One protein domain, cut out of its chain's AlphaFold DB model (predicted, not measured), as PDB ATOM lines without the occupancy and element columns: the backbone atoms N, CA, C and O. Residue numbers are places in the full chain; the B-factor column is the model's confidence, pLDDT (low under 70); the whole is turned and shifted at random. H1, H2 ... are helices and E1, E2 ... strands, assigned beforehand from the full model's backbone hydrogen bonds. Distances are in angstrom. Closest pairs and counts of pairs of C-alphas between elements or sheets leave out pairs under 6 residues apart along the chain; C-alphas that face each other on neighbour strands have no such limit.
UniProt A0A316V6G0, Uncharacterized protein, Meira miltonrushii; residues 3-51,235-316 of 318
ATOM      1  N   LEU A   3    -100.175  -3.464  20.912       84.56
ATOM      2  CA  LEU A   3     -99.011  -4.343  20.950       84.56
ATOM      3  C   LEU A   3     -97.822  -3.616  21.568       84.56
ATOM      4  O   LEU A   3     -97.518  -2.482  21.202       84.56
ATOM      5  N   ASN A   4     -97.140  -4.306  22.469       89.06
ATOM      6  CA  ASN A   4     -95.886  -3.876  23.061       89.06
ATOM      7  C   ASN A   4     -94.817  -4.894  22.636       89.06
ATOM      8  O   ASN A   4     -95.006  -6.094  22.823       89.06
ATOM      9  N   LEU A   5     -93.724  -4.444  22.027       89.50
ATOM     10  CA  LEU A   5     -92.620  -5.299  21.594       89.50
ATOM     11  C   LEU A   5     -91.383  -5.013  22.438       89.50
ATOM     12  O   LEU A   5     -90.877  -3.891  22.434       89.50
ATOM     13  N   LEU A   6     -90.876  -6.038  23.112       91.81
ATOM     14  CA  LEU A   6     -89.576  -6.032  23.772       91.81
ATOM     15  C   LEU A   6     -88.601  -6.778  22.863       91.81
ATOM     16  O   LEU A   6     -88.759  -7.974  22.652       91.81
ATOM     17  N   ILE A   7     -87.634  -6.087  22.270       90.06
ATOM     18  CA  ILE A   7     -86.739  -6.660  21.258       90.06
ATOM     19  C   ILE A   7     -85.319  -6.652  21.806       90.06
ATOM     20  O   ILE A   7     -84.767  -5.583  22.057       90.06
ATOM     21  N   ASP A   8     -84.708  -7.820  21.989       89.00
ATOM     22  CA  ASP A   8     -83.282  -7.898  22.288       89.00
ATOM     23  C   ASP A   8     -82.433  -7.234  21.186       89.00
ATOM     24  O   ASP A   8     -82.792  -7.200  20.009       89.00
ATOM     25  N   LEU A   9     -81.285  -6.688  21.580       88.19
ATOM     26  CA  LEU A   9     -80.315  -6.119  20.657       88.19
ATOM     27  C   LEU A   9     -79.232  -7.121  20.244       88.19
ATOM     28  O   LEU A   9     -78.991  -7.292  19.045       88.19
ATOM     29  N   SER A  10     -78.559  -7.761  21.202       84.06
ATOM     30  CA  SER A  10     -77.326  -8.504  20.928       84.06
ATOM     31  C   SER A  10     -77.600  -9.976  20.651       84.06
ATOM     32  O   SER A  10     -77.890 -10.729  21.565       84.06
ATOM     33  N   GLY A  11     -77.368 -10.399  19.407       74.50
ATOM     34  CA  GLY A  11     -77.727 -11.734  18.923       74.50
ATOM     35  C   GLY A  11     -79.053 -11.738  18.162       74.50
ATOM     36  O   GLY A  11     -79.224 -12.559  17.259       74.50
ATOM     37  N   THR A  12     -79.914 -10.750  18.426       83.31
ATOM     38  CA  THR A  12     -81.196 -10.552  17.735       83.31
ATOM     39  C   THR A  12     -81.127  -9.530  16.598       83.31
ATOM     40  O   THR A  12     -81.522  -9.837  15.473       83.31
ATOM     41  N   LEU A  13     -80.627  -8.318  16.865       85.62
ATOM     42  CA  LEU A  13     -80.522  -7.240  15.871       85.62
ATOM     43  C   LEU A  13     -79.091  -7.046  15.367       85.62
ATOM     44  O   LEU A  13     -78.902  -6.678  14.207       85.62
ATOM     45  N   HIS A  14     -78.083  -7.296  16.201       84.06
ATOM     46  CA  HIS A  14     -76.678  -7.172  15.815       84.06
ATOM     47  C   HIS A  14     -75.764  -8.150  16.566       84.06
ATOM     48  O   HIS A  14     -76.065  -8.593  17.676       84.06
ATOM     49  N   ILE A  15     -74.602  -8.450  15.984       81.31
ATOM     50  CA  ILE A  15     -73.501  -9.177  16.627       81.31
ATOM     51  C   ILE A  15     -72.234  -8.342  16.447       81.31
ATOM     52  O   ILE A  15     -71.762  -8.145  15.329       81.31
ATOM     53  N   GLY A  16     -71.687  -7.831  17.554       81.00
ATOM     54  CA  GLY A  16     -70.596  -6.856  17.495       81.00
ATOM     55  C   GLY A  16     -71.017  -5.618  16.699       81.00
ATOM     56  O   GLY A  16     -72.086  -5.060  16.956       81.00
ATOM     57  N   ASP A  17     -70.200  -5.245  15.714       85.94
ATOM     58  CA  ASP A  17     -70.424  -4.107  14.813       85.94
ATOM     59  C   ASP A  17     -71.064  -4.515  13.475       85.94
ATOM     60  O   ASP A  17     -70.845  -3.876  12.448       85.94
ATOM     61  N   GLN A  18     -71.840  -5.599  13.462       85.31
ATOM     62  CA  GLN A  18     -72.548  -6.070  12.272       85.31
ATOM     63  C   GLN A  18     -74.027  -6.284  12.582       85.31
ATOM     64  O   GLN A  18     -74.374  -6.925  13.576       85.31
ATOM     65  N   ALA A  19     -74.905  -5.768  11.721       86.31
ATOM     66  CA  ALA A  19     -76.332  -6.049  11.806       86.31
ATOM     67  C   ALA A  19     -76.610  -7.520  11.456       86.31
ATOM     68  O   ALA A  19     -76.000  -8.089  10.549       86.31
ATOM     69  N   CYS A  20     -77.558  -8.137  12.159       82.56
ATOM     70  CA  CYS A  20     -78.038  -9.466  11.808       82.56
ATOM     71  C   CYS A  20     -78.750  -9.417  10.439       82.56
ATOM     72  O   CYS A  20     -79.460  -8.445  10.152       82.56
ATOM     73  N   PRO A  21     -78.596 -10.446   9.580       78.75
ATOM     74  CA  PRO A  21     -79.286 -10.506   8.294       78.75
ATOM     75  C   PRO A  21     -80.796 -10.279   8.440       78.75
ATOM     76  O   PRO A  21     -81.433 -10.839   9.325       78.75
ATOM     77  N   GLY A  22     -81.369  -9.419   7.595       77.69
ATOM     78  CA  GLY A  22     -82.802  -9.109   7.615       77.69
ATOM     79  C   GLY A  22     -83.267  -8.175   8.743       77.69
ATOM     80  O   GLY A  22     -84.330  -7.576   8.594       77.69
ATOM     81  N   ALA A  23     -82.480  -7.950   9.805       84.44
ATOM     82  CA  ALA A  23     -82.893  -7.158  10.973       84.44
ATOM     83  C   ALA A  23     -83.293  -5.715  10.617       84.44
ATOM     84  O   ALA A  23     -84.360  -5.246  11.013       84.44
ATOM     85  N   ILE A  24     -82.478  -5.029   9.807       85.62
ATOM     86  CA  ILE A  24     -82.769  -3.664   9.334       85.62
ATOM     87  C   ILE A  24     -84.062  -3.648   8.507       85.62
ATOM     88  O   ILE A  24     -84.932  -2.805   8.712       85.62
ATOM     89  N   THR A  25     -84.221  -4.613   7.595       82.19
ATOM     90  CA  THR A  25     -85.417  -4.705   6.742       82.19
ATOM     91  C   THR A  25     -86.669  -4.989   7.572       82.19
ATOM     92  O   THR A  25     -87.709  -4.378   7.336       82.19
ATOM     93  N   ALA A  26     -86.573  -5.876   8.564       82.19
ATOM     94  CA  ALA A  26     -87.666  -6.219   9.465       82.19
ATOM     95  C   ALA A  26     -88.104  -5.014  10.309       82.19
ATOM     96  O   ALA A  26     -89.298  -4.717  10.356       82.19
ATOM     97  N   LEU A  27     -87.162  -4.271  10.904       83.69
ATOM     98  CA  LEU A  27     -87.492  -3.053  11.647       83.69
ATOM     99  C   LEU A  27     -88.088  -1.975  10.737       83.69
ATOM    100  O   LEU A  27     -89.126  -1.409  11.067       83.69
ATOM    101  N   ASN A  28     -87.519  -1.738   9.554       83.56
ATOM    102  CA  ASN A  28     -88.086  -0.768   8.613       83.56
ATOM    103  C   ASN A  28     -89.522  -1.135   8.214       83.56
ATOM    104  O   ASN A  28     -90.381  -0.257   8.149       83.56
ATOM    105  N   ARG A  29     -89.815  -2.425   7.999       80.06
ATOM    106  CA  ARG A  29     -91.181  -2.911   7.735       80.06
ATOM    107  C   ARG A  29     -92.106  -2.695   8.932       80.06
ATOM    108  O   ARG A  29     -93.219  -2.214   8.734       80.06
ATOM    109  N   LEU A  30     -91.644  -3.005  10.144       81.12
ATOM    110  CA  LEU A  30     -92.400  -2.811  11.382       81.12
ATOM    111  C   LEU A  30     -92.839  -1.346  11.536       81.12
ATOM    112  O   LEU A  30     -94.025  -1.080  11.713       81.12
ATOM    113  N   PHE A  31     -91.910  -0.398  11.378       79.62
ATOM    114  CA  PHE A  31     -92.176   1.034  11.558       79.62
ATOM    115  C   PHE A  31     -92.814   1.729  10.342       79.62
ATOM    116  O   PHE A  31     -93.405   2.794  10.499       79.62
ATOM    117  N   SER A  32     -92.751   1.133   9.146       76.19
ATOM    118  CA  SER A  32     -93.443   1.645   7.945       76.19
ATOM    119  C   SER A  32     -94.865   1.098   7.784       76.19
ATOM    120  O   SER A  32     -95.602   1.534   6.894       76.19
ATOM    121  N   SER A  33     -95.261   0.112   8.596       66.31
ATOM    122  CA  SER A  33     -96.578  -0.509   8.498       66.31
ATOM    123  C   SER A  33     -97.677   0.484   8.902       66.31
ATOM    124  O   SER A  33     -97.734   0.973  10.028       66.31
ATOM    125  N   LYS A  34     -98.562   0.833   7.954       55.41
ATOM    126  CA  LYS A  34     -99.757   1.636   8.256       55.41
ATOM    127  C   LYS A  34    -100.691   0.820   9.154       55.41
ATOM    128  O   LYS A  34    -100.810  -0.387   8.925       55.41
ATOM    129  N   PRO A  35    -101.413   1.454  10.097       56.00
ATOM    130  CA  PRO A  35    -102.434   0.760  10.863       56.00
ATOM    131  C   PRO A  35    -103.411   0.066   9.913       56.00
ATOM    132  O   PRO A  35    -103.944   0.675   8.981       56.00
ATOM    133  N   VAL A  36    -103.591  -1.239  10.107       52.00
ATOM    134  CA  VAL A  36    -104.495  -2.051   9.286       52.00
ATOM    135  C   VAL A  36    -105.910  -1.487   9.446       52.00
ATOM    136  O   VAL A  36    -106.378  -1.316  10.568       52.00
ATOM    137  N   LYS A  37    -106.618  -1.188   8.345       39.53
ATOM    138  CA  LYS A  37    -108.008  -0.681   8.384       39.53
ATOM    139  C   LYS A  37    -108.865  -1.541   9.329       39.53
ATOM    140  O   LYS A  37    -109.018  -2.737   9.100       39.53
ATOM    141  N   GLY A  38    -109.411  -0.927  10.383       47.03
ATOM    142  CA  GLY A  38    -110.237  -1.600  11.399       47.03
ATOM    143  C   GLY A  38    -109.476  -2.204  12.593       47.03
ATOM    144  O   GLY A  38    -110.112  -2.750  13.491       47.03
ATOM    145  N   LYS A  39    -108.143  -2.095  12.648       46.66
ATOM    146  CA  LYS A  39    -107.309  -2.436  13.810       46.66
ATOM    147  C   LYS A  39    -106.331  -1.292  14.093       46.66
ATOM    148  O   LYS A  39    -105.440  -1.023  13.295       46.66
ATOM    149  N   CYS A  40    -106.450  -0.657  15.259       42.38
ATOM    150  CA  CYS A  40    -105.360   0.147  15.816       42.38
ATOM    151  C   CYS A  40    -104.157  -0.779  16.040       42.38
ATOM    152  O   CYS A  40    -104.114  -1.479  17.045       42.38
ATOM    153  N   SER A  41    -103.192  -0.837  15.123       53.44
ATOM    154  CA  SER A  41    -101.870  -1.374  15.457       53.44
ATOM    155  C   SER A  41    -101.014  -0.222  15.964       53.44
ATOM    156  O   SER A  41    -100.131   0.276  15.273       53.44
ATOM    157  N   ASP A  42    -101.351   0.236  17.163       75.38
ATOM    158  CA  ASP A  42    -100.516   1.128  17.953       75.38
ATOM    159  C   ASP A  42     -99.451   0.262  18.642       75.38
ATOM    160  O   ASP A  42     -99.702  -0.355  19.685       75.38
ATOM    161  N   ILE A  43     -98.319   0.096  17.951       82.56
ATOM    162  CA  ILE A  43     -97.196  -0.742  18.376       82.56
ATOM    163  C   ILE A  43     -96.182   0.142  19.102       82.56
ATOM    164  O   ILE A  43     -95.594   1.039  18.496       82.56
ATOM    165  N   LYS A  44     -95.922  -0.156  20.375       88.19
ATOM    166  CA  LYS A  44     -94.811   0.438  21.130       88.19
ATOM    167  C   LYS A  44     -93.656  -0.547  21.184       88.19
ATOM    168  O   LYS A  44     -93.867  -1.746  21.343       88.19
ATOM    169  N   VAL A  45     -92.434  -0.048  21.026       89.62
ATOM    170  CA  VAL A  45     -91.223  -0.875  20.968       89.62
ATOM    171  C   VAL A  45     -90.240  -0.420  22.039       89.62
ATOM    172  O   VAL A  45     -90.012   0.782  22.206       89.62
ATOM    173  N   ARG A  46     -89.629  -1.388  22.727       92.81
ATOM    174  CA  ARG A  46     -88.440  -1.204  23.559       92.81
ATOM    175  C   ARG A  46     -87.341  -2.163  23.119       92.81
ATOM    176  O   ARG A  46     -87.560  -3.365  23.015       92.81
ATOM    177  N   PHE A  47     -86.161  -1.618  22.858       92.25
ATOM    178  CA  PHE A  47     -84.948  -2.363  22.554       92.25
ATOM    179  C   PHE A  47     -84.207  -2.684  23.850       92.25
ATOM    180  O   PHE A  47     -83.747  -1.782  24.545       92.25
ATOM    181  N   CYS A  48     -84.081  -3.961  24.179       90.19
ATOM    182  CA  CYS A  48     -83.575  -4.439  25.453       90.19
ATOM    183  C   CYS A  48     -82.114  -4.894  25.340       90.19
ATOM    184  O   CYS A  48     -81.779  -5.706  24.480       90.19
ATOM    185  N   SER A  49     -81.238  -4.442  26.244       84.56
ATOM    186  CA  SER A  49     -79.830  -4.875  26.272       84.56
ATOM    187  C   SER A  49     -79.277  -5.058  27.685       84.56
ATOM    188  O   SER A  49     -79.477  -4.228  28.569       84.56
ATOM    189  N   ASN A  50     -78.498  -6.125  27.872       77.19
ATOM    190  CA  ASN A  50     -77.742  -6.395  29.099       77.19
ATOM    191  C   ASN A  50     -76.374  -5.703  29.144       77.19
ATOM    192  O   ASN A  50     -75.565  -5.998  30.026       77.19
ATOM    193  N   THR A  51     -76.080  -4.813  28.194       71.12
ATOM    194  CA  THR A  51     -74.799  -4.107  28.175       71.12
ATOM    195  C   THR A  51     -74.629  -3.244  29.428       71.12
ATOM    196  O   THR A  51     -75.513  -2.479  29.813       71.12
ATOM    197  N   SER A 235     -84.238 -11.283  33.941       79.19
ATOM    198  CA  SER A 235     -85.002 -11.037  35.157       79.19
ATOM    199  C   SER A 235     -86.403 -10.482  34.895       79.19
ATOM    200  O   SER A 235     -86.603  -9.521  34.141       79.19
ATOM    201  N   LYS A 236     -87.373 -11.043  35.617       83.12
ATOM    202  CA  LYS A 236     -88.749 -10.545  35.702       83.12
ATOM    203  C   LYS A 236     -88.783  -9.044  35.977       83.12
ATOM    204  O   LYS A 236     -89.549  -8.320  35.353       83.12
ATOM    205  N   THR A 237     -87.908  -8.565  36.862       84.19
ATOM    206  CA  THR A 237     -87.765  -7.142  37.192       84.19
ATOM    207  C   THR A 237     -87.443  -6.296  35.964       84.19
ATOM    208  O   THR A 237     -88.069  -5.257  35.766       84.19
ATOM    209  N   PHE A 238     -86.498  -6.717  35.119       87.19
ATOM    210  CA  PHE A 238     -86.154  -5.975  33.907       87.19
ATOM    211  C   PHE A 238     -87.327  -5.926  32.924       87.19
ATOM    212  O   PHE A 238     -87.652  -4.861  32.399       87.19
ATOM    213  N   LEU A 239     -87.976  -7.069  32.694       87.62
ATOM    214  CA  LEU A 239     -89.118  -7.163  31.787       87.62
ATOM    215  C   LEU A 239     -90.293  -6.313  32.281       87.62
ATOM    216  O   LEU A 239     -90.867  -5.561  31.496       87.62
ATOM    217  N   GLN A 240     -90.595  -6.359  33.580       88.56
ATOM    218  CA  GLN A 240     -91.634  -5.532  34.189       88.56
ATOM    219  C   GLN A 240     -91.322  -4.040  34.046       88.56
ATOM    220  O   GLN A 240     -92.204  -3.283  33.671       88.56
ATOM    221  N   LEU A 241     -90.072  -3.615  34.259       87.38
ATOM    222  CA  LEU A 241     -89.677  -2.216  34.060       87.38
ATOM    223  C   LEU A 241     -89.842  -1.765  32.603       87.38
ATOM    224  O   LEU A 241     -90.242  -0.632  32.366       87.38
ATOM    225  N   CYS A 242     -89.580  -2.638  31.624       89.19
ATOM    226  CA  CYS A 242     -89.853  -2.323  30.219       89.19
ATOM    227  C   CYS A 242     -91.353  -2.147  29.947       89.19
ATOM    228  O   CYS A 242     -91.735  -1.284  29.159       89.19
ATOM    229  N   ILE A 243     -92.192  -2.984  30.563       89.56
ATOM    230  CA  ILE A 243     -93.651  -2.937  30.414       89.56
ATOM    231  C   ILE A 243     -94.211  -1.681  31.086       89.56
ATOM    232  O   ILE A 243     -94.978  -0.961  30.453       89.56
ATOM    233  N   ASP A 244     -93.790  -1.395  32.320       88.56
ATOM    234  CA  ASP A 244     -94.174  -0.198  33.076       88.56
ATOM    235  C   ASP A 244     -93.815   1.075  32.291       88.56
ATOM    236  O   ASP A 244     -94.653   1.956  32.144       88.56
ATOM    237  N   ASP A 245     -92.613   1.141  31.708       87.31
ATOM    238  CA  ASP A 245     -92.142   2.292  30.923       87.31
ATOM    239  C   ASP A 245     -92.983   2.521  29.648       87.31
ATOM    240  O   ASP A 245     -93.297   3.660  29.301       87.31
ATOM    241  N   ILE A 246     -93.422   1.450  28.971       88.88
ATOM    242  CA  ILE A 246     -94.381   1.557  27.855       88.88
ATOM    243  C   ILE A 246     -95.759   1.996  28.362       88.88
ATOM    244  O   ILE A 246     -96.426   2.804  27.714       88.88
ATOM    245  N   HIS A 247     -96.208   1.455  29.495       87.38
ATOM    246  CA  HIS A 247     -97.507   1.794  30.064       87.38
ATOM    247  C   HIS A 247     -97.572   3.275  30.452       87.38
ATOM    248  O   HIS A 247     -98.529   3.959  30.096       87.38
ATOM    249  N   GLU A 248     -96.532   3.796  31.104       85.12
ATOM    250  CA  GLU A 248     -96.392   5.214  31.451       85.12
ATOM    251  C   GLU A 248     -96.400   6.111  30.200       85.12
ATOM    252  O   GLU A 248     -97.122   7.110  30.175       85.12
ATOM    253  N   GLU A 249     -95.687   5.727  29.130       84.69
ATOM    254  CA  GLU A 249     -95.720   6.442  27.842       84.69
ATOM    255  C   GLU A 249     -97.151   6.520  27.280       84.69
ATOM    256  O   GLU A 249     -97.605   7.584  26.863       84.69
ATOM    257  N   ARG A 250     -97.899   5.411  27.321       83.69
ATOM    258  CA  ARG A 250     -99.289   5.357  26.835       83.69
ATOM    259  C   ARG A 250    -100.250   6.183  27.689       83.69
ATOM    260  O   ARG A 250    -101.153   6.818  27.144       83.69
ATOM    261  N   GLN A 251    -100.067   6.177  29.009       82.19
ATOM    262  CA  GLN A 251    -100.864   6.997  29.925       82.19
ATOM    263  C   GLN A 251    -100.647   8.490  29.653       82.19
ATOM    264  O   GLN A 251    -101.617   9.245  29.584       82.19
ATOM    265  N   ALA A 252     -99.398   8.909  29.421       81.75
ATOM    266  CA  ALA A 252     -99.069  10.291  29.067       81.75
ATOM    267  C   ALA A 252     -99.698  10.735  27.729       81.75
ATOM    268  O   ALA A 252    -100.028  11.907  27.561       81.75
ATOM    269  N   GLU A 253     -99.923   9.803  26.799       81.06
ATOM    270  CA  GLU A 253    -100.611  10.047  25.522       81.06
ATOM    271  C   GLU A 253    -102.150  10.111  25.647       81.06
ATOM    272  O   GLU A 253    -102.842  10.324  24.651       81.06
ATOM    273  N   GLY A 254    -102.713   9.937  26.852       73.31
ATOM    274  CA  GLY A 254    -104.163   9.959  27.090       73.31
ATOM    275  C   GLY A 254    -104.900   8.743  26.515       73.31
ATOM    276  O   GLY A 254    -106.117   8.773  26.320       73.31
ATOM    277  N   LEU A 255    -104.172   7.667  26.212       66.69
ATOM    278  CA  LEU A 255    -104.710   6.474  25.575       66.69
ATOM    279  C   LEU A 255    -105.266   5.509  26.641       66.69
ATOM    280  O   LEU A 255    -104.505   4.847  27.337       66.69
ATOM    281  N   GLY A 256    -106.598   5.375  26.729       58.62
ATOM    282  CA  GLY A 256    -107.310   4.577  27.753       58.62
ATOM    283  C   GLY A 256    -107.008   3.063  27.797       58.62
ATOM    284  O   GLY A 256    -106.183   2.566  27.036       58.62
ATOM    285  N   GLN A 257    -107.710   2.325  28.674       57.62
ATOM    286  CA  GLN A 257    -107.527   0.893  29.017       57.62
ATOM    287  C   GLN A 257    -107.901  -0.112  27.897       57.62
ATOM    288  O   GLN A 257    -108.672  -1.049  28.111       57.62
ATOM    289  N   ASP A 258    -107.373   0.050  26.685       66.94
ATOM    290  CA  ASP A 258    -107.452  -1.022  25.687       66.94
ATOM    291  C   ASP A 258    -106.648  -2.244  26.146       66.94
ATOM    292  O   ASP A 258    -105.602  -2.116  26.776       66.94
ATOM    293  N   SER A 259    -107.080  -3.444  25.747       74.81
ATOM    294  CA  SER A 259    -106.316  -4.671  25.984       74.81
ATOM    295  C   SER A 259    -104.918  -4.572  25.347       74.81
ATOM    296  O   SER A 259    -104.802  -4.472  24.113       74.81
ATOM    297  N   GLU A 260    -103.872  -4.641  26.164       82.38
ATOM    298  CA  GLU A 260    -102.477  -4.675  25.726       82.38
ATOM    299  C   GLU A 260    -101.972  -6.112  25.638       82.38
ATOM    300  O   GLU A 260    -102.346  -6.975  26.432       82.38
ATOM    301  N   LYS A 261    -101.108  -6.373  24.659       86.44
ATOM    302  CA  LYS A 261    -100.392  -7.637  24.549       86.44
ATOM    303  C   LYS A 261     -98.913  -7.360  24.354       86.44
ATOM    304  O   LYS A 261     -98.537  -6.652  23.418       86.44
ATOM    305  N   THR A 262     -98.091  -7.951  25.210       88.69
ATOM    306  CA  THR A 262     -96.639  -7.803  25.150       88.69
ATOM    307  C   THR A 262     -96.004  -9.035  24.515       88.69
ATOM    308  O   THR A 262     -96.337 -10.166  24.868       88.69
ATOM    309  N   ILE A 263     -95.101  -8.803  23.565       88.19
ATOM    310  CA  ILE A 263     -94.322  -9.825  22.868       88.19
ATOM    311  C   ILE A 263     -92.842  -9.546  23.129       88.19
ATOM    312  O   ILE A 263     -92.389  -8.421  22.921       88.19
ATOM    313  N   ILE A 264     -92.087 -10.561  23.538       87.81
ATOM    314  CA  ILE A 264     -90.628 -10.511  23.614       87.81
ATOM    315  C   ILE A 264     -89.995 -11.243  22.427       87.81
ATOM    316  O   ILE A 264     -90.407 -12.347  22.070       87.81
ATOM    317  N   VAL A 265     -89.000 -10.611  21.808       86.88
ATOM    318  CA  VAL A 265     -88.221 -11.122  20.679       86.88
ATOM    319  C   VAL A 265     -86.761 -11.217  21.109       86.88
ATOM    320  O   VAL A 265     -86.180 -10.205  21.499       86.88
ATOM    321  N   GLY A 266     -86.169 -12.405  21.023       83.94
ATOM    322  CA  GLY A 266     -84.779 -12.634  21.424       83.94
ATOM    323  C   GLY A 266     -84.162 -13.874  20.787       83.94
ATOM    324  O   GLY A 266     -84.891 -14.697  20.231       83.94
ATOM    325  N   ASP A 267     -82.840 -14.019  20.839       78.19
ATOM    326  CA  ASP A 267     -82.120 -15.200  20.338       78.19
ATOM    327  C   ASP A 267     -81.755 -16.198  21.444       78.19
ATOM    328  O   ASP A 267     -81.444 -17.358  21.148       78.19
ATOM    329  N   ASP A 268     -81.820 -15.774  22.706       76.00
ATOM    330  CA  ASP A 268     -81.450 -16.587  23.855       76.00
ATOM    331  C   ASP A 268     -82.696 -17.089  24.600       76.00
ATOM    332  O   ASP A 268     -83.496 -16.325  25.144       76.00
ATOM    333  N   ILE A 269     -82.875 -18.412  24.635       75.25
ATOM    334  CA  ILE A 269     -84.028 -19.030  25.302       75.25
ATOM    335  C   ILE A 269     -83.993 -18.768  26.807       75.25
ATOM    336  O   ILE A 269     -85.046 -18.578  27.405       75.25
ATOM    337  N   GLU A 270     -82.812 -18.774  27.418       70.88
ATOM    338  CA  GLU A 270     -82.682 -18.587  28.858       70.88
ATOM    339  C   GLU A 270     -82.742 -17.106  29.207       70.88
ATOM    340  O   GLU A 270     -83.472 -16.745  30.126       70.88
ATOM    341  N   ALA A 271     -82.021 -16.258  28.467       67.50
ATOM    342  CA  ALA A 271     -81.900 -14.839  28.778       67.50
ATOM    343  C   ALA A 271     -83.066 -13.979  28.266       67.50
ATOM    344  O   ALA A 271     -83.381 -12.988  28.910       67.50
ATOM    345  N   ASP A 272     -83.727 -14.323  27.161       71.81
ATOM    346  CA  ASP A 272     -84.822 -13.503  26.618       71.81
ATOM    347  C   ASP A 272     -86.189 -14.158  26.813       71.81
ATOM    348  O   ASP A 272     -87.178 -13.478  27.076       71.81
ATOM    349  N   LEU A 273     -86.259 -15.486  26.682       75.38
ATOM    350  CA  LEU A 273     -87.523 -16.226  26.563       75.38
ATOM    351  C   LEU A 273     -87.748 -17.203  27.732       75.38
ATOM    352  O   LEU A 273     -88.567 -18.121  27.622       75.38
ATOM    353  N   GLY A 274     -87.014 -17.012  28.835       73.69
ATOM    354  CA  GLY A 274     -86.964 -17.909  29.990       73.69
ATOM    355  C   GLY A 274     -88.245 -17.915  30.831       73.69
ATOM    356  O   GLY A 274     -89.260 -17.321  30.457       73.69
ATOM    357  N   GLY A 275     -88.201 -18.586  31.989       74.00
ATOM    358  CA  GLY A 275     -89.357 -18.759  32.885       74.00
ATOM    359  C   GLY A 275     -90.058 -17.449  33.262       74.00
ATOM    360  O   GLY A 275     -91.282 -17.381  33.220       74.00
ATOM    361  N   ASP A 276     -89.292 -16.386  33.497       79.62
ATOM    362  CA  ASP A 276     -89.808 -15.067  33.881       79.62
ATOM    363  C   ASP A 276     -90.720 -14.447  32.807       79.62
ATOM    364  O   ASP A 276     -91.726 -13.812  33.123       79.62
ATOM    365  N   SER A 277     -90.421 -14.672  31.522       74.31
ATOM    366  CA  SER A 277     -91.276 -14.210  30.418       74.31
ATOM    367  C   SER A 277     -92.608 -14.968  30.348       74.31
ATOM    368  O   SER A 277     -93.626 -14.385  29.974       74.31
ATOM    369  N   ILE A 278     -92.625 -16.244  30.760       78.38
ATOM    370  CA  ILE A 278     -93.845 -17.058  30.872       78.38
ATOM    371  C   ILE A 278     -94.677 -16.577  32.060       78.38
ATOM    372  O   ILE A 278     -95.884 -16.394  31.930       78.38
ATOM    373  N   GLU A 279     -94.034 -16.344  33.205       81.31
ATOM    374  CA  GLU A 279     -94.704 -15.880  34.423       81.31
ATOM    375  C   GLU A 279     -95.369 -14.508  34.224       81.31
ATOM    376  O   GLU A 279     -96.450 -14.256  34.751       81.31
ATOM    377  N   LEU A 280     -94.756 -13.637  33.416       83.94
ATOM    378  CA  LEU A 280     -95.322 -12.346  33.010       83.94
ATOM    379  C   LEU A 280     -96.379 -12.447  31.895       83.94
ATOM    380  O   LEU A 280     -96.932 -11.426  31.486       83.94
ATOM    381  N   GLY A 281     -96.662 -13.649  31.385       84.88
ATOM    382  CA  GLY A 281     -97.661 -13.872  30.340       84.88
ATOM    383  C   GLY A 281     -97.277 -13.296  28.973       84.88
ATOM    384  O   GLY A 281     -98.166 -12.954  28.190       84.88
ATOM    385  N   LEU A 282     -95.979 -13.155  28.682       85.88
ATOM    386  CA  LEU A 282     -95.508 -12.605  27.412       85.88
ATOM    387  C   LEU A 282     -95.621 -13.639  26.291       85.88
ATOM    388  O   LEU A 282     -95.290 -14.816  26.452       85.88
ATOM    389  N   ASP A 283     -96.017 -13.173  25.110       85.56
ATOM    390  CA  ASP A 283     -95.809 -13.931  23.878       85.56
ATOM    391  C   ASP A 283     -94.314 -13.914  23.538       85.56
ATOM    392  O   ASP A 283     -93.653 -12.886  23.671       85.56
ATOM    393  N   ARG A 284     -93.760 -15.041  23.087       83.75
ATOM    394  CA  ARG A 284     -92.307 -15.186  22.919       83.75
ATOM    395  C   ARG A 284     -91.959 -15.561  21.488       83.75
ATOM    396  O   ARG A 284     -92.495 -16.533  20.943       83.75
ATOM    397  N   VAL A 285     -91.017 -14.826  20.913       81.12
ATOM    398  CA  VAL A 285     -90.496 -15.035  19.562       81.12
ATOM    399  C   VAL A 285     -88.997 -15.294  19.636       81.12
ATOM    400  O   VAL A 285     -88.234 -14.442  20.083       81.12
ATOM    401  N   LEU A 286     -88.579 -16.470  19.169       76.62
ATOM    402  CA  LEU A 286     -87.169 -16.843  19.092       76.62
ATOM    403  C   LEU A 286     -86.613 -16.501  17.706       76.62
ATOM    404  O   LEU A 286     -87.053 -17.062  16.695       76.62
ATOM    405  N   GLY A 287     -85.617 -15.617  17.668       67.12
ATOM    406  CA  GLY A 287     -84.797 -15.338  16.491       67.12
ATOM    407  C   GLY A 287     -83.620 -16.310  16.420       67.12
ATOM    408  O   GLY A 287     -82.724 -16.276  17.256       67.12
ATOM    409  N   LYS A 288     -83.576 -17.205  15.426       58.06
ATOM    410  CA  LYS A 288     -82.471 -18.177  15.301       58.06
ATOM    411  C   LYS A 288     -81.320 -17.653  14.438       58.06
ATOM    412  O   LYS A 288     -81.018 -18.240  13.409       58.06
ATOM    413  N   TRP A 289     -80.606 -16.616  14.870       53.53
ATOM    414  CA  TRP A 289     -79.460 -16.107  14.090       53.53
ATOM    415  C   TRP A 289     -78.130 -16.772  14.475       53.53
ATOM    416  O   TRP A 289     -77.364 -17.226  13.620       53.53
ATOM    417  N   LYS A 290     -77.878 -16.940  15.776       41.88
ATOM    418  CA  LYS A 290     -76.607 -17.455  16.324       41.88
ATOM    419  C   LYS A 290     -76.312 -18.918  15.948       41.88
ATOM    420  O   LYS A 290     -75.159 -19.292  15.737       41.88
ATOM    421  N   GLN A 291     -77.349 -19.755  15.818       40.38
ATOM    422  CA  GLN A 291     -77.212 -21.154  15.368       40.38
ATOM    423  C   GLN A 291     -76.936 -21.275  13.865       40.38
ATOM    424  O   GLN A 291     -76.229 -22.197  13.457       40.38
ATOM    425  N   MET A 292     -77.464 -20.357  13.052       36.25
ATOM    426  CA  MET A 292     -77.265 -20.356  11.602       36.25
ATOM    427  C   MET A 292     -75.821 -19.981  11.242       36.25
ATOM    428  O   MET A 292     -75.223 -20.646  10.398       36.25
ATOM    429  N   PHE A 293     -75.212 -19.045  11.981       33.62
ATOM    430  CA  PHE A 293     -73.798 -18.671  11.822       33.62
ATOM    431  C   PHE A 293     -72.827 -19.821  12.148       33.62
ATOM    432  O   PHE A 293     -71.883 -20.063  11.402       33.62
ATOM    433  N   ARG A 294     -73.083 -20.603  13.214       34.09
ATOM    434  CA  ARG A 294     -72.260 -21.790  13.554       34.09
ATOM    435  C   ARG A 294     -72.417 -22.948  12.561       34.09
ATOM    436  O   ARG A 294     -71.587 -23.852  12.564       34.09
ATOM    437  N   ARG A 295     -73.484 -22.953  11.756       34.66
ATOM    438  CA  ARG A 295     -73.820 -24.031  10.809       34.66
ATOM    439  C   ARG A 295     -73.726 -23.615   9.334       34.66
ATOM    440  O   ARG A 295     -74.073 -24.420   8.480       34.66
ATOM    441  N   GLY A 296     -73.268 -22.398   9.031       31.06
ATOM    442  CA  GLY A 296     -73.077 -21.918   7.657       31.06
ATOM    443  C   GLY A 296     -74.366 -21.684   6.856       31.06
ATOM    444  O   GLY A 296     -74.320 -21.687   5.629       31.06
ATOM    445  N   PHE A 297     -75.515 -21.497   7.516       32.19
ATOM    446  CA  PHE A 297     -76.794 -21.245   6.843       32.19
ATOM    447  C   PHE A 297     -77.060 -19.738   6.691       32.19
ATOM    448  O   PHE A 297     -77.107 -19.012   7.677       32.19
ATOM    449  N   TRP A 298     -77.304 -19.290   5.456       37.28
ATOM    450  CA  TRP A 298     -77.561 -17.890   5.081       37.28
ATOM    451  C   TRP A 298     -79.028 -17.673   4.661       37.28
ATOM    452  O   TRP A 298     -79.308 -17.202   3.563       37.28
ATOM    453  N   GLY A 299     -79.984 -18.097   5.493       39.88
ATOM    454  CA  GLY A 299     -81.421 -17.892   5.242       39.88
ATOM    455  C   GLY A 299     -81.926 -16.568   5.827       39.88
ATOM    456  O   GLY A 299     -81.538 -16.211   6.936       39.88
ATOM    457  N   THR A 300     -82.778 -15.844   5.095       40.56
ATOM    458  CA  THR A 300     -83.205 -14.468   5.426       40.56
ATOM    459  C   THR A 300     -84.400 -14.358   6.367       40.56
ATOM    460  O   THR A 300     -84.612 -13.287   6.921       40.56
ATOM    461  N   ASP A 301     -85.170 -15.428   6.584       45.50
ATOM    462  CA  ASP A 301     -86.443 -15.341   7.306       45.50
ATOM    463  C   ASP A 301     -86.731 -16.637   8.081       45.50
ATOM    464  O   ASP A 301     -87.108 -17.648   7.493       45.50
ATOM    465  N   LEU A 302     -86.568 -16.624   9.408       43.19
ATOM    466  CA  LEU A 302     -87.131 -17.646  10.302       43.19
ATOM    467  C   LEU A 302     -87.348 -17.064  11.707       43.19
ATOM    468  O   LEU A 302     -86.455 -17.081  12.556       43.19
ATOM    469  N   PHE A 303     -88.564 -16.571  11.954       48.97
ATOM    470  CA  PHE A 303     -89.067 -16.260  13.293       48.97
ATOM    471  C   PHE A 303     -89.858 -17.469  13.810       48.97
ATOM    472  O   PHE A 303     -90.765 -17.964  13.140       48.97
ATOM    473  N   PHE A 304     -89.506 -17.982  14.989       46.78
ATOM    474  CA  PHE A 304     -90.295 -19.015  15.666       46.78
ATOM    475  C   PHE A 304     -91.210 -18.335  16.679       46.78
ATOM    476  O   PHE A 304     -90.725 -17.583  17.520       46.78
ATOM    477  N   PHE A 305     -92.507 -18.636  16.646       47.72
ATOM    478  CA  PHE A 305     -93.443 -18.203  17.682       47.72
ATOM    479  C   PHE A 305     -93.645 -19.350  18.680       47.72
ATOM    480  O   PHE A 305     -93.843 -20.503  18.284       47.72
ATOM    481  N   THR A 306     -93.647 -19.053  19.979       48.09
ATOM    482  CA  THR A 306     -94.373 -19.901  20.937       48.09
ATOM    483  C   THR A 306     -95.635 -19.188  21.366       48.09
ATOM    484  O   THR A 306     -95.605 -18.036  21.798       48.09
ATOM    485  N   HIS A 307     -96.764 -19.884  21.235       46.38
ATOM    486  CA  HIS A 307     -97.974 -19.486  21.934       46.38
ATOM    487  C   HIS A 307     -97.826 -19.749  23.430       46.38
ATOM    488  O   HIS A 307     -97.145 -20.689  23.851       46.38
ATOM    489  N   SER A 308     -98.494 -18.889  24.189       49.94
ATOM    490  CA  SER A 308     -98.306 -18.535  25.596       49.94
ATOM    491  C   SER A 308     -98.389 -19.653  26.645       49.94
ATOM    492  O   SER A 308     -98.420 -19.330  27.818       49.94
ATOM    493  N   ASN A 309     -98.385 -20.943  26.288       48.03
ATOM    494  CA  ASN A 309     -98.389 -22.059  27.251       48.03
ATOM    495  C   ASN A 309     -97.746 -23.365  26.728       48.03
ATOM    496  O   ASN A 309     -97.888 -24.414  27.352       48.03
ATOM    497  N   SER A 310     -97.054 -23.346  25.582       47.12
ATOM    498  CA  SER A 310     -96.439 -24.555  25.009       47.12
ATOM    499  C   SER A 310     -94.916 -24.563  25.201       47.12
ATOM    500  O   SER A 310     -94.257 -23.605  24.788       47.12
ATOM    501  N   PRO A 311     -94.318 -25.646  25.740       49.47
ATOM    502  CA  PRO A 311     -92.865 -25.840  25.725       49.47
ATOM    503  C   PRO A 311     -92.315 -26.128  24.314       49.47
ATOM    504  O   PRO A 311     -91.107 -26.061  24.094       49.47
ATOM    505  N   ASN A 312     -93.188 -26.415  23.340       50.12
ATOM    506  CA  ASN A 312     -92.813 -26.725  21.960       50.12
ATOM    507  C   ASN A 312     -92.889 -25.477  21.063       50.12
ATOM    508  O   ASN A 312     -93.959 -24.877  20.927       50.12
ATOM    509  N   TRP A 313     -91.767 -25.130  20.416       53.53
ATOM    510  CA  TRP A 313     -91.655 -24.039  19.435       53.53
ATOM    511  C   TRP A 313     -92.299 -24.416  18.099       53.53
ATOM    512  O   TRP A 313     -91.963 -25.453  17.526       53.53
ATOM    513  N   GLN A 314     -93.183 -23.563  17.575       43.53
ATOM    514  CA  GLN A 314     -93.817 -23.759  16.270       43.53
ATOM    515  C   GLN A 314     -93.297 -22.732  15.251       43.53
ATOM    516  O   GLN A 314     -93.044 -21.569  15.571       43.53
ATOM    517  N   ILE A 315     -93.109 -23.174  14.005       42.41
ATOM    518  CA  ILE A 315     -92.721 -22.305  12.886       42.41
ATOM    519  C   ILE A 315     -93.989 -21.630  12.351       42.41
ATOM    520  O   ILE A 315     -94.949 -22.322  12.021       42.41
ATOM    521  N   SER A 316     -93.989 -20.301  12.233       41.41
ATOM    522  CA  SER A 316     -95.072 -19.542  11.592       41.41
ATOM    523  C   SER A 316     -94.486 -18.420  10.736       41.41
ATOM    524  O   SER A 316     -93.574 -17.726  11.169       41.41
TER     525      SER A 316
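Overview. This is residues 3 to 51 and 235 to 316 of the 318 residues of an uncharacterized protein of Meira miltonrushii (UniProt A0A316V6G0). A strongly twisted sheet of five strands forms the core, with one long helix, H2, running slantwise over one face at the E2 and E1 side. The short helices H1 and H3 only graze the sheet, and H4 lies off it, at one end of the long axis. The printed part has 131 residues, with four named helices and five named strands in the order E1 H1 E2 H2 E3 H3 E4 H4 E5; the sheet order is E2 E1 E3 E4 E5, mixed, and the class is mixed, helices and strands. It is compact, with a radius of gyration of the C-alphas of 15.2 A, and only just elongated, spanning 48 by 32 by 30 A.

Arrangement. E1, residues 3 to 8, is an inner strand. E2, residues 43 to 49, is its parallel neighbour at 20 degrees, with N 5 and O 44 2.8 A apart, within hydrogen-bond range. H1, residues 23 to 32, only grazes the sheet with residues 30 to 31; E1, H1 and E2 make a strand-helix-strand unit, two parallel neighbour strands with a helix between, its crossover right-handed. E3, residues 260 to 266, is parallel to E1 at 18 degrees, with N 6 and O 263 2.8 A apart. H2, residues 236 to 252, is on the sheet at a height over the sheet of 8.9 A, giving two layers, a helix on one face of a sheet. It lies over E2 and E1, and on the local plane stands at 34 degrees to E2; the closest C-alphas of H2 and E2 are those of Ile 246 and Lys 44, 6.8 A apart. H3, residues 275 to 279, only grazes the sheet with residues 277 to 278. With residues 236 to 239 alone H2 only just touches H3, with 3 pairs of C-alphas within 8 A, the closest those of Lys 236 and Asp 276 at 5.0 A. E4, residues 283 to 287, is parallel to E3 at 23 degrees, with N 264 and O 283 2.8 A apart; E3, H3 and E4 make a second such unit, also right-handed. E5, residues 303 to 306, is antiparallel to E4 at 148 degrees, with N 286 and O 304 2.9 A apart. H4, residues 290 to 294, is not on the sheet. Every O i to N i+4 pair is within hydrogen-bond range in H1, H2 and H3; H4 has 0 of 1, and 0 of 2 O i to N i+3 pairs.

Along the chain. E1 begins at C-alpha 3, (-99.011, -4.343, 20.950). H2 is 24.2 A long, E3 19.9 A and E2 19.5 A. E5 ends at C-alpha 306, (-94.373, -19.901, 20.937).

Size, cuts and confidence. The C-alphas of Gly 254 and Gly 296, 48.6 A apart, are the two farthest apart. Residues 52 to 234 are not printed; C-alphas 51 and 235 are 14.2 A apart across this cut. The link from E1 to H1 is long. The mean pLDDT of the printed part is 71.2, with residues 33 to 41, 255 to 258, 271 and 287 to 316 under 70.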